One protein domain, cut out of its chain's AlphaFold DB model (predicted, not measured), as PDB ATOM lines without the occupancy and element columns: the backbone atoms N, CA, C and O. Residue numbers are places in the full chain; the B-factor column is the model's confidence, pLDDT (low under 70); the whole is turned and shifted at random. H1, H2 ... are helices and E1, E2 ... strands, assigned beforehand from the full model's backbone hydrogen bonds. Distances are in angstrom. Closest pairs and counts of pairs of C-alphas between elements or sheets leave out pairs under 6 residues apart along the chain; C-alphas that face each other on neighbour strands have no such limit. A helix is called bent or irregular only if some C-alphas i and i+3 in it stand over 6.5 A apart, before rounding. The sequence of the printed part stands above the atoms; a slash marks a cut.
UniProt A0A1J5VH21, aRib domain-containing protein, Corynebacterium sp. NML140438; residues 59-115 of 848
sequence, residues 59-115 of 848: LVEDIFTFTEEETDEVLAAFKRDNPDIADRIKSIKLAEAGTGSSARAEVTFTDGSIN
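Overview. This is residues 59 to 115 of the 848 residues of the protein "aRib domain-containing protein" of Corynebacterium sp. NML140438 (UniProt A0A1J5VH21). A long hairpin of two strands, E1 and E2, makes a narrow twisted ribbon; the helix H1 packs slantwise over one of its faces, mostly on E1, and the short H2 turns the corner from H1 into E1 at one end. The unnamed residues 59 to 67 lie toward the other end, where the hairpin turns, and the last residues fold back so that 114 to 115 pair with E2. The printed part has 57 residues, with two named helices and two named strands in the order H1, H2, E1, E2; the sheet's order is E1 - E2, antiparallel, and the class is mixed, helices and strands. The whole is compact, with a radius of gyration of the C-alphas of 11.6 A, yet elongated, spanning 31 by 19 by 17 A.

Along the chain. Find C-alpha 89 at (-5.159, 36.700, 0.059); from there E1 runs over residues 89 to 96, 21.0 A from first to last C-alpha. E2, residues 102 to 109, is 21.9 A long and ends at C-alpha 109, at (-8.049, 34.043, -2.395). Go back to C-alpha 68 at (7.915, 38.597, -9.323), where H1 begins; it holds residues 68 to 81 and measures 19.8 A. H2, residues 83 to 88, measures 9.7 A and is irregular, with C-alphas 84 and 87 standing 8.1 A apart.

Arrangement. Start at the hairpin of E1 and E2, antiparallel neighbours whose directions stand at 154 degrees. Look for N 95 and O 104, 2.9 A apart, and N 106 and O 93, 2.8 A apart, both within hydrogen-bond range. Residues 107 to 108 of E2 also pair with residues 114 to 115, antiparallel. Between H1 and E1 you will find 9 pairs of C-alphas within 8 A, the closest being those of Leu 75 and Ile 92, 5.8 A apart. H1 and E2 are near each other, with 5 pairs of C-alphas within 10 A. H1, with residues 78 to 80 alone, and H2 touch only at the corner by their link; their closest C-alphas are those of Lys 79 and Ala 86, 4.3 A apart. These two helices run opposite ways at a steep tilt of 46 degrees. In H1 every O i to N i+4 pair is within hydrogen-bond range; in H2 0 of 2 are, and 2 of 3 O i to N i+3 pairs.

Size, cuts and confidence. The two C-alphas farthest apart are those of Gly 100 and Asp 111, 31.8 A. The printed part has no cut, and the links H1 to H2, H2 to E1 and E1 to E2 are tight. The mean pLDDT of the printed part is 85.7; look for values under 70 at residues 98 to 100, in the link between E1 and E2.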
ATOM      1  N   LEU A  59       6.229  51.512  -8.450       83.81
ATOM      2  CA  LEU A  59       7.233  51.633  -9.507       83.81
ATOM      3  C   LEU A  59       7.296  50.326 -10.295       83.81
ATOM      4  O   LEU A  59       7.440  49.266  -9.694       83.81
ATOM      5  N   VAL A  60       7.206  50.418 -11.623       82.06
ATOM      6  CA  VAL A  60       7.274  49.256 -12.519       82.06
ATOM      7  C   VAL A  60       8.267  49.470 -13.653       82.06
ATOM      8  O   VAL A  60       8.398  50.570 -14.188       82.06
ATOM      9  N   GLU A  61       8.992  48.431 -14.030       74.12
ATOM     10  CA  GLU A  61      10.073  48.477 -15.014       74.12
ATOM     11  C   GLU A  61       9.556  48.416 -16.454       74.12
ATOM     12  O   GLU A  61      10.124  49.046 -17.348       74.12
ATOM     13  N   ASP A  62       8.442  47.723 -16.660       73.94
ATOM     14  CA  ASP A  62       7.655  47.706 -17.887       73.94
ATOM     15  C   ASP A  62       6.160  47.812 -17.520       73.94
ATOM     16  O   ASP A  62       5.740  47.479 -16.414       73.94
ATOM     17  N   ILE A  63       5.352  48.341 -18.438       76.75
ATOM     18  CA  ILE A  63       3.892  48.449 -18.286       76.75
ATOM     19  C   ILE A  63       3.155  47.238 -18.875       76.75
ATOM     20  O   ILE A  63       1.982  47.032 -18.563       76.75
ATOM     21  N   PHE A  64       3.827  46.444 -19.719       75.19
ATOM     22  CA  PHE A  64       3.262  45.257 -20.370       75.19
ATOM     23  C   PHE A  64       3.643  43.944 -19.673       75.19
ATOM     24  O   PHE A  64       2.877  42.979 -19.724       75.19
ATOM     25  N   THR A  65       4.813  43.891 -19.034       79.31
ATOM     26  CA  THR A  65       5.310  42.727 -18.294       79.31
ATOM     27  C   THR A  65       5.725  43.117 -16.879       79.31
ATOM     28  O   THR A  65       6.384  44.129 -16.678       79.31
ATOM     29  N   PHE A  66       5.324  42.303 -15.900       81.31
ATOM     30  CA  PHE A  66       5.601  42.520 -14.481       81.31
ATOM     31  C   PHE A  66       6.457  41.372 -13.944       81.31
ATOM     32  O   PHE A  66       6.246  40.203 -14.285       81.31
ATOM     33  N   THR A  67       7.430  41.719 -13.117       81.50
ATOM     34  CA  THR A  67       8.338  40.814 -12.411       81.50
ATOM     35  C   THR A  67       7.684  40.221 -11.162       81.50
ATOM     36  O   THR A  67       6.634  40.671 -10.696       81.50
ATOM     37  N   GLU A  68       8.324  39.200 -10.595       82.00
ATOM     38  CA  GLU A  68       7.915  38.597  -9.323       82.00
ATOM     39  C   GLU A  68       8.047  39.600  -8.159       82.00
ATOM     40  O   GLU A  68       7.133  39.694  -7.349       82.00
ATOM     41  N   GLU A  69       9.089  40.446  -8.144       80.38
ATOM     42  CA  GLU A  69       9.305  41.482  -7.115       80.38
ATOM     43  C   GLU A  69       8.190  42.543  -7.095       80.38
ATOM     44  O   GLU A  69       7.651  42.861  -6.035       80.38
ATOM     45  N   GLU A  70       7.794  43.065  -8.261       85.38
ATOM     46  CA  GLU A  70       6.690  44.034  -8.378       85.38
ATOM     47  C   GLU A  70       5.340  43.389  -8.027       85.38
ATOM     48  O   GLU A  70       4.484  44.004  -7.389       85.38
ATOM     49  N   THR A  71       5.155  42.125  -8.419       88.56
ATOM     50  CA  THR A  71       3.951  41.344  -8.111       88.56
ATOM     51  C   THR A  71       3.827  41.107  -6.602       88.56
ATOM     52  O   THR A  71       2.743  41.300  -6.044       88.56
ATOM     53  N   ASP A  72       4.926  40.769  -5.923       88.44
ATOM     54  CA  ASP A  72       4.970  40.565  -4.474       88.44
ATOM     55  C   ASP A  72       4.866  41.875  -3.678       88.44
ATOM     56  O   ASP A  72       4.223  41.890  -2.627       88.44
ATOM     57  N   GLU A  73       5.404  42.998  -4.168       88.25
ATOM     58  CA  GLU A  73       5.208  44.310  -3.532       88.25
ATOM     59  C   GLU A  73       3.732  44.736  -3.554       88.25
ATOM     60  O   GLU A  73       3.184  45.142  -2.524       88.25
ATOM     61  N   VAL A  74       3.050  44.572  -4.694       90.06
ATOM     62  CA  VAL A  74       1.610  44.856  -4.784       90.06
ATOM     63  C   VAL A  74       0.804  43.852  -3.944       90.06
ATOM     64  O   VAL A  74      -0.129  44.257  -3.246       90.06
ATOM     65  N   LEU A  75       1.174  42.565  -3.921       92.69
ATOM     66  CA  LEU A  75       0.558  41.551  -3.048       92.69
ATOM     67  C   LEU A  75       0.706  41.904  -1.558       92.69
ATOM     68  O   LEU A  75      -0.257  41.785  -0.795       92.69
ATOM     69  N   ALA A  76       1.889  42.361  -1.143       92.19
ATOM     70  CA  ALA A  76       2.165  42.804   0.216       92.19
ATOM     71  C   ALA A  76       1.344  44.051   0.578       92.19
ATOM     72  O   ALA A  76       0.773  44.096   1.667       92.19
ATOM     73  N   ALA A  77       1.202  45.016  -0.335       92.38
ATOM     74  CA  ALA A  77       0.344  46.182  -0.131       92.38
ATOM     75  C   ALA A  77      -1.146  45.807  -0.016       92.38
ATOM     76  O   ALA A  77      -1.826  46.284   0.892       92.38
ATOM     77  N   PHE A  78      -1.653  44.884  -0.845       92.38
ATOM     78  CA  PHE A  78      -3.016  44.358  -0.688       92.38
ATOM     79  C   PHE A  78      -3.224  43.682   0.676       92.38
ATOM     80  O   PHE A  78      -4.285  43.856   1.273       92.38
ATOM     81  N   LYS A  79      -2.228  42.960   1.206       93.00
ATOM     82  CA  LYS A  79      -2.287  42.375   2.559       93.00
ATOM     83  C   LYS A  79      -2.212  43.429   3.667       93.00
ATOM     84  O   LYS A  79      -2.974  43.344   4.625       93.00
ATOM     85  N   ARG A  80      -1.340  44.431   3.517       93.69
ATOM     86  CA  ARG A  80      -1.162  45.571   4.435       93.69
ATOM     87  C   ARG A  80      -2.451  46.383   4.595       93.69
ATOM     88  O   ARG A  80      -2.827  46.706   5.717       93.69
ATOM     89  N   ASP A  81      -3.132  46.663   3.485       92.12
ATOM     90  CA  ASP A  81      -4.320  47.531   3.448       92.12
ATOM     91  C   ASP A  81      -5.629  46.777   3.729       92.12
ATOM     92  O   ASP A  81      -6.677  47.394   3.920       92.12
ATOM     93  N   ASN A  82      -5.573  45.442   3.794       90.88
ATOM     94  CA  ASN A  82      -6.699  44.571   4.124       90.88
ATOM     95  C   ASN A  82      -6.326  43.581   5.254       90.88
ATOM     96  O   ASN A  82      -6.396  42.364   5.048       90.88
ATOM     97  N   PRO A  83      -5.924  44.062   6.450       89.88
ATOM     98  CA  PRO A  83      -5.338  43.220   7.496       89.88
ATOM     99  C   PRO A  83      -6.274  42.094   7.958       89.88
ATOM    100  O   PRO A  83      -5.825  40.962   8.131       89.88
ATOM    101  N   ASP A  84      -7.584  42.356   8.051       88.19
ATOM    102  CA  ASP A  84      -8.612  41.380   8.459       88.19
ATOM    103  C   ASP A  84      -8.742  40.168   7.510       88.19
ATOM    104  O   ASP A  84      -9.409  39.178   7.828       88.19
ATOM    105  N   ILE A  85      -8.134  40.241   6.321       88.44
ATOM    106  CA  ILE A  85      -8.147  39.190   5.296       88.44
ATOM    107  C   ILE A  85      -6.757  38.887   4.715       88.44
ATOM    108  O   ILE A  85      -6.670  38.154   3.731       88.44
ATOM    109  N   ALA A  86      -5.673  39.389   5.315       89.12
ATOM    110  CA  ALA A  86      -4.312  39.250   4.788       89.12
ATOM    111  C   ALA A  86      -3.901  37.782   4.546       89.12
ATOM    112  O   ALA A  86      -3.387  37.450   3.475       89.12
ATOM    113  N   ASP A  87      -4.215  36.889   5.490       90.19
ATOM    114  CA  ASP A  87      -3.958  35.441   5.388       90.19
ATOM    115  C   ASP A  87      -4.843  34.732   4.345       90.19
ATOM    116  O   ASP A  87      -4.533  33.628   3.899       90.19
ATOM    117  N   ARG A  88      -5.953  35.365   3.944       89.06
ATOM    118  CA  ARG A  88      -6.914  34.845   2.955       89.06
ATOM    119  C   ARG A  88      -6.549  35.267   1.530       89.06
ATOM    120  O   ARG A  88      -7.034  34.652   0.584       89.06
ATOM    121  N   ILE A  89      -5.697  36.280   1.359       90.75
ATOM    122  CA  ILE A  89      -5.159  36.700   0.059       90.75
ATOM    123  C   ILE A  89      -3.977  35.781  -0.287       90.75
ATOM    124  O   ILE A  89      -2.927  35.805   0.359       90.75
ATOM    125  N   LYS A  90      -4.144  34.942  -1.310       91.38
ATOM    126  CA  LYS A  90      -3.180  33.891  -1.660       91.38
ATOM    127  C   LYS A  90      -2.090  34.395  -2.601       91.38
ATOM    128  O   LYS A  90      -0.913  34.182  -2.330       91.38
ATOM    129  N   SER A  91      -2.486  35.035  -3.696       91.06
ATOM    130  CA  SER A  91      -1.589  35.491  -4.761       91.06
ATOM    131  C   SER A  91      -2.255  36.578  -5.598       91.06
ATOM    132  O   SER A  91      -3.484  36.660  -5.654       91.06
ATOM    133  N   ILE A  92      -1.449  37.369  -6.299       92.00
ATOM    134  CA  ILE A  92      -1.909  38.357  -7.274       92.00
ATOM    135  C   ILE A  92      -1.283  38.068  -8.638       92.00
ATOM    136  O   ILE A  92      -0.261  37.390  -8.729       92.00
ATOM    137  N   LYS A  93      -1.898  38.577  -9.702       90.25
ATOM    138  CA  LYS A  93      -1.315  38.614 -11.044       90.25
ATOM    139  C   LYS A  93      -1.618  39.970 -11.670       90.25
ATOM    140  O   LYS A  93      -2.773  40.391 -11.668       90.25
ATOM    141  N   LEU A  94      -0.591  40.635 -12.189       88.62
ATOM    142  CA  LEU A  94      -0.698  41.959 -12.797       88.62
ATOM    143  C   LEU A  94      -0.846  41.869 -14.325       88.62
ATOM    144  O   LEU A  94      -0.326  40.951 -14.964       88.62
ATOM    145  N   ALA A  95      -1.579  42.818 -14.904       85.75
ATOM    146  CA  ALA A  95      -1.783  42.989 -16.341       85.75
ATOM    147  C   ALA A  95      -1.993  44.476 -16.685       85.75
ATOM    148  O   ALA A  95      -2.365  45.275 -15.827       85.75
ATOM    149  N   GLU A  96      -1.783  44.866 -17.942       80.06
ATOM    150  CA  GLU A  96      -1.938  46.262 -18.372       80.06
ATOM    151  C   GLU A  96      -3.401  46.753 -18.239       80.06
ATOM    152  O   GLU A  96      -4.346  46.052 -18.615       80.06
ATOM    153  N   ALA A  97      -3.615  47.980 -17.746       76.44
ATOM    154  CA  ALA A  97      -4.950  48.589 -17.712       76.44
ATOM    155  C   ALA A  97      -5.325  49.391 -18.977       76.44
ATOM    156  O   ALA A  97      -6.500  49.739 -19.130       76.44
ATOM    157  N   GLY A  98      -4.366  49.666 -19.873       66.06
ATOM    158  CA  GLY A  98      -4.558  50.430 -21.117       66.06
ATOM    159  C   GLY A  98      -4.259  51.934 -21.025       66.06
ATOM    160  O   GLY A  98      -4.495  52.658 -21.989       66.06
ATOM    161  N   THR A  99      -3.781  52.436 -19.876       63.22
ATOM    162  CA  THR A  99      -3.534  53.880 -19.643       63.22
ATOM    163  C   THR A  99      -2.074  54.241 -19.353       63.22
ATOM    164  O   THR A  99      -1.795  55.394 -19.018       63.22
ATOM    165  N   GLY A 100      -1.146  53.273 -19.385       68.75
ATOM    166  CA  GLY A 100       0.284  53.454 -19.053       68.75
ATOM    167  C   GLY A 100       0.596  53.934 -17.621       68.75
ATOM    168  O   GLY A 100       1.753  54.153 -17.283       68.75
ATOM    169  N   SER A 101      -0.436  54.114 -16.795       81.06
ATOM    170  CA  SER A 101      -0.422  54.726 -15.455       81.06
ATOM    171  C   SER A 101      -1.197  53.895 -14.424       81.06
ATOM    172  O   SER A 101      -1.341  54.275 -13.262       81.06
ATOM    173  N   SER A 102      -1.721  52.743 -14.847       85.50
ATOM    174  CA  SER A 102      -2.362  51.775 -13.964       85.50
ATOM    175  C   SER A 102      -2.230  50.341 -14.486       85.50
ATOM    176  O   SER A 102      -2.086  50.119 -15.693       85.50
ATOM    177  N   ALA A 103      -2.281  49.379 -13.564       87.19
ATOM    178  CA  ALA A 103      -2.333  47.946 -13.842       87.19
ATOM    179  C   ALA A 103      -3.629  47.349 -13.283       87.19
ATOM    180  O   ALA A 103      -4.129  47.767 -12.237       87.19
ATOM    181  N   ARG A 104      -4.152  46.338 -13.974       88.19
ATOM    182  CA  ARG A 104      -5.202  45.445 -13.479       88.19
ATOM    183  C   ARG A 104      -4.555  44.373 -12.618       88.19
ATOM    184  O   ARG A 104      -3.576  43.759 -13.040       88.19
ATOM    185  N   ALA A 105      -5.137  44.106 -11.459       89.44
ATOM    186  CA  ALA A 105      -4.804  42.950 -10.644       89.44
ATOM    187  C   ALA A 105      -5.895  41.873 -10.757       89.44
ATOM    188  O   ALA A 105      -7.082  42.166 -10.653       89.44
ATOM    189  N   GLU A 106      -5.503  40.609 -10.909       91.38
ATOM    190  CA  GLU A 106      -6.341  39.455 -10.560       91.38
ATOM    191  C   GLU A 106      -5.937  38.999  -9.148       91.38
ATOM    192  O   GLU A 106      -4.862  38.423  -8.968       91.38
ATOM    193  N   VAL A 107      -6.765  39.277  -8.133       90.94
ATOM    194  CA  VAL A 107      -6.476  38.923  -6.728       90.94
ATOM    195  C   VAL A 107      -7.127  37.582  -6.403       90.94
ATOM    196  O   VAL A 107      -8.350  37.469  -6.407       90.94
ATOM    197  N   THR A 108      -6.313  36.566  -6.117       91.50
ATOM    198  CA  THR A 108      -6.766  35.195  -5.823       91.50
ATOM    199  C   THR A 108      -6.770  34.935  -4.318       91.50
ATOM    200  O   THR A 108      -5.772  35.175  -3.634       91.50
ATOM    201  N   PHE A 109      -7.869  34.387  -3.805       90.19
ATOM    202  CA  PHE A 109      -8.049  34.043  -2.395       90.19
ATOM    203  C   PHE A 109      -7.726  32.570  -2.095       90.19
ATOM    204  O   PHE A 109      -7.567  31.734  -2.988       90.19
ATOM    205  N   THR A 110      -7.620  32.227  -0.809       89.12
ATOM    206  CA  THR A 110      -7.320  30.865  -0.330       89.12
ATOM    207  C   THR A 110      -8.392  29.826  -0.666       89.12
ATOM    208  O   THR A 110      -8.064  28.646  -0.758       89.12
ATOM    209  N   ASP A 111      -9.645  30.240  -0.878       85.38
ATOM    210  CA  ASP A 111     -10.742  29.380  -1.354       85.38
ATOM    211  C   ASP A 111     -10.724  29.152  -2.880       85.38
ATOM    212  O   ASP A 111     -11.503  28.353  -3.392       85.38
ATOM    213  N   GLY A 112      -9.837  29.838  -3.610       84.12
ATOM    214  CA  GLY A 112      -9.782  29.823  -5.073       84.12
ATOM    215  C   GLY A 112     -10.708  30.833  -5.756       84.12
ATOM    216  O   GLY A 112     -10.723  30.881  -6.986       84.12
ATOM    217  N   SER A 113     -11.447  31.657  -5.004       86.06
ATOM    218  CA  SER A 113     -12.181  32.791  -5.576       86.06
ATOM    219  C   SER A 113     -11.219  33.880  -6.063       86.06
ATOM    220  O   SER A 113     -10.086  33.996  -5.584       86.06
ATOM    221  N   ILE A 114     -11.647  34.660  -7.061       86.25
ATOM    222  CA  ILE A 114     -10.814  35.674  -7.721       86.25
ATOM    223  C   ILE A 114     -11.602  36.976  -7.816       86.25
ATOM    224  O   ILE A 114     -12.638  37.017  -8.477       86.25
ATOM    225  N   ASN A 115     -11.080  38.048  -7.220       86.31
ATOM    226  CA  ASN A 115     -11.564  39.399  -7.484       86.31
ATOM    227  C   ASN A 115     -10.864  39.926  -8.752       86.31
ATOM    228  O   ASN A 115      -9.631  39.894  -8.848       86.31
TER     229      ASN A 115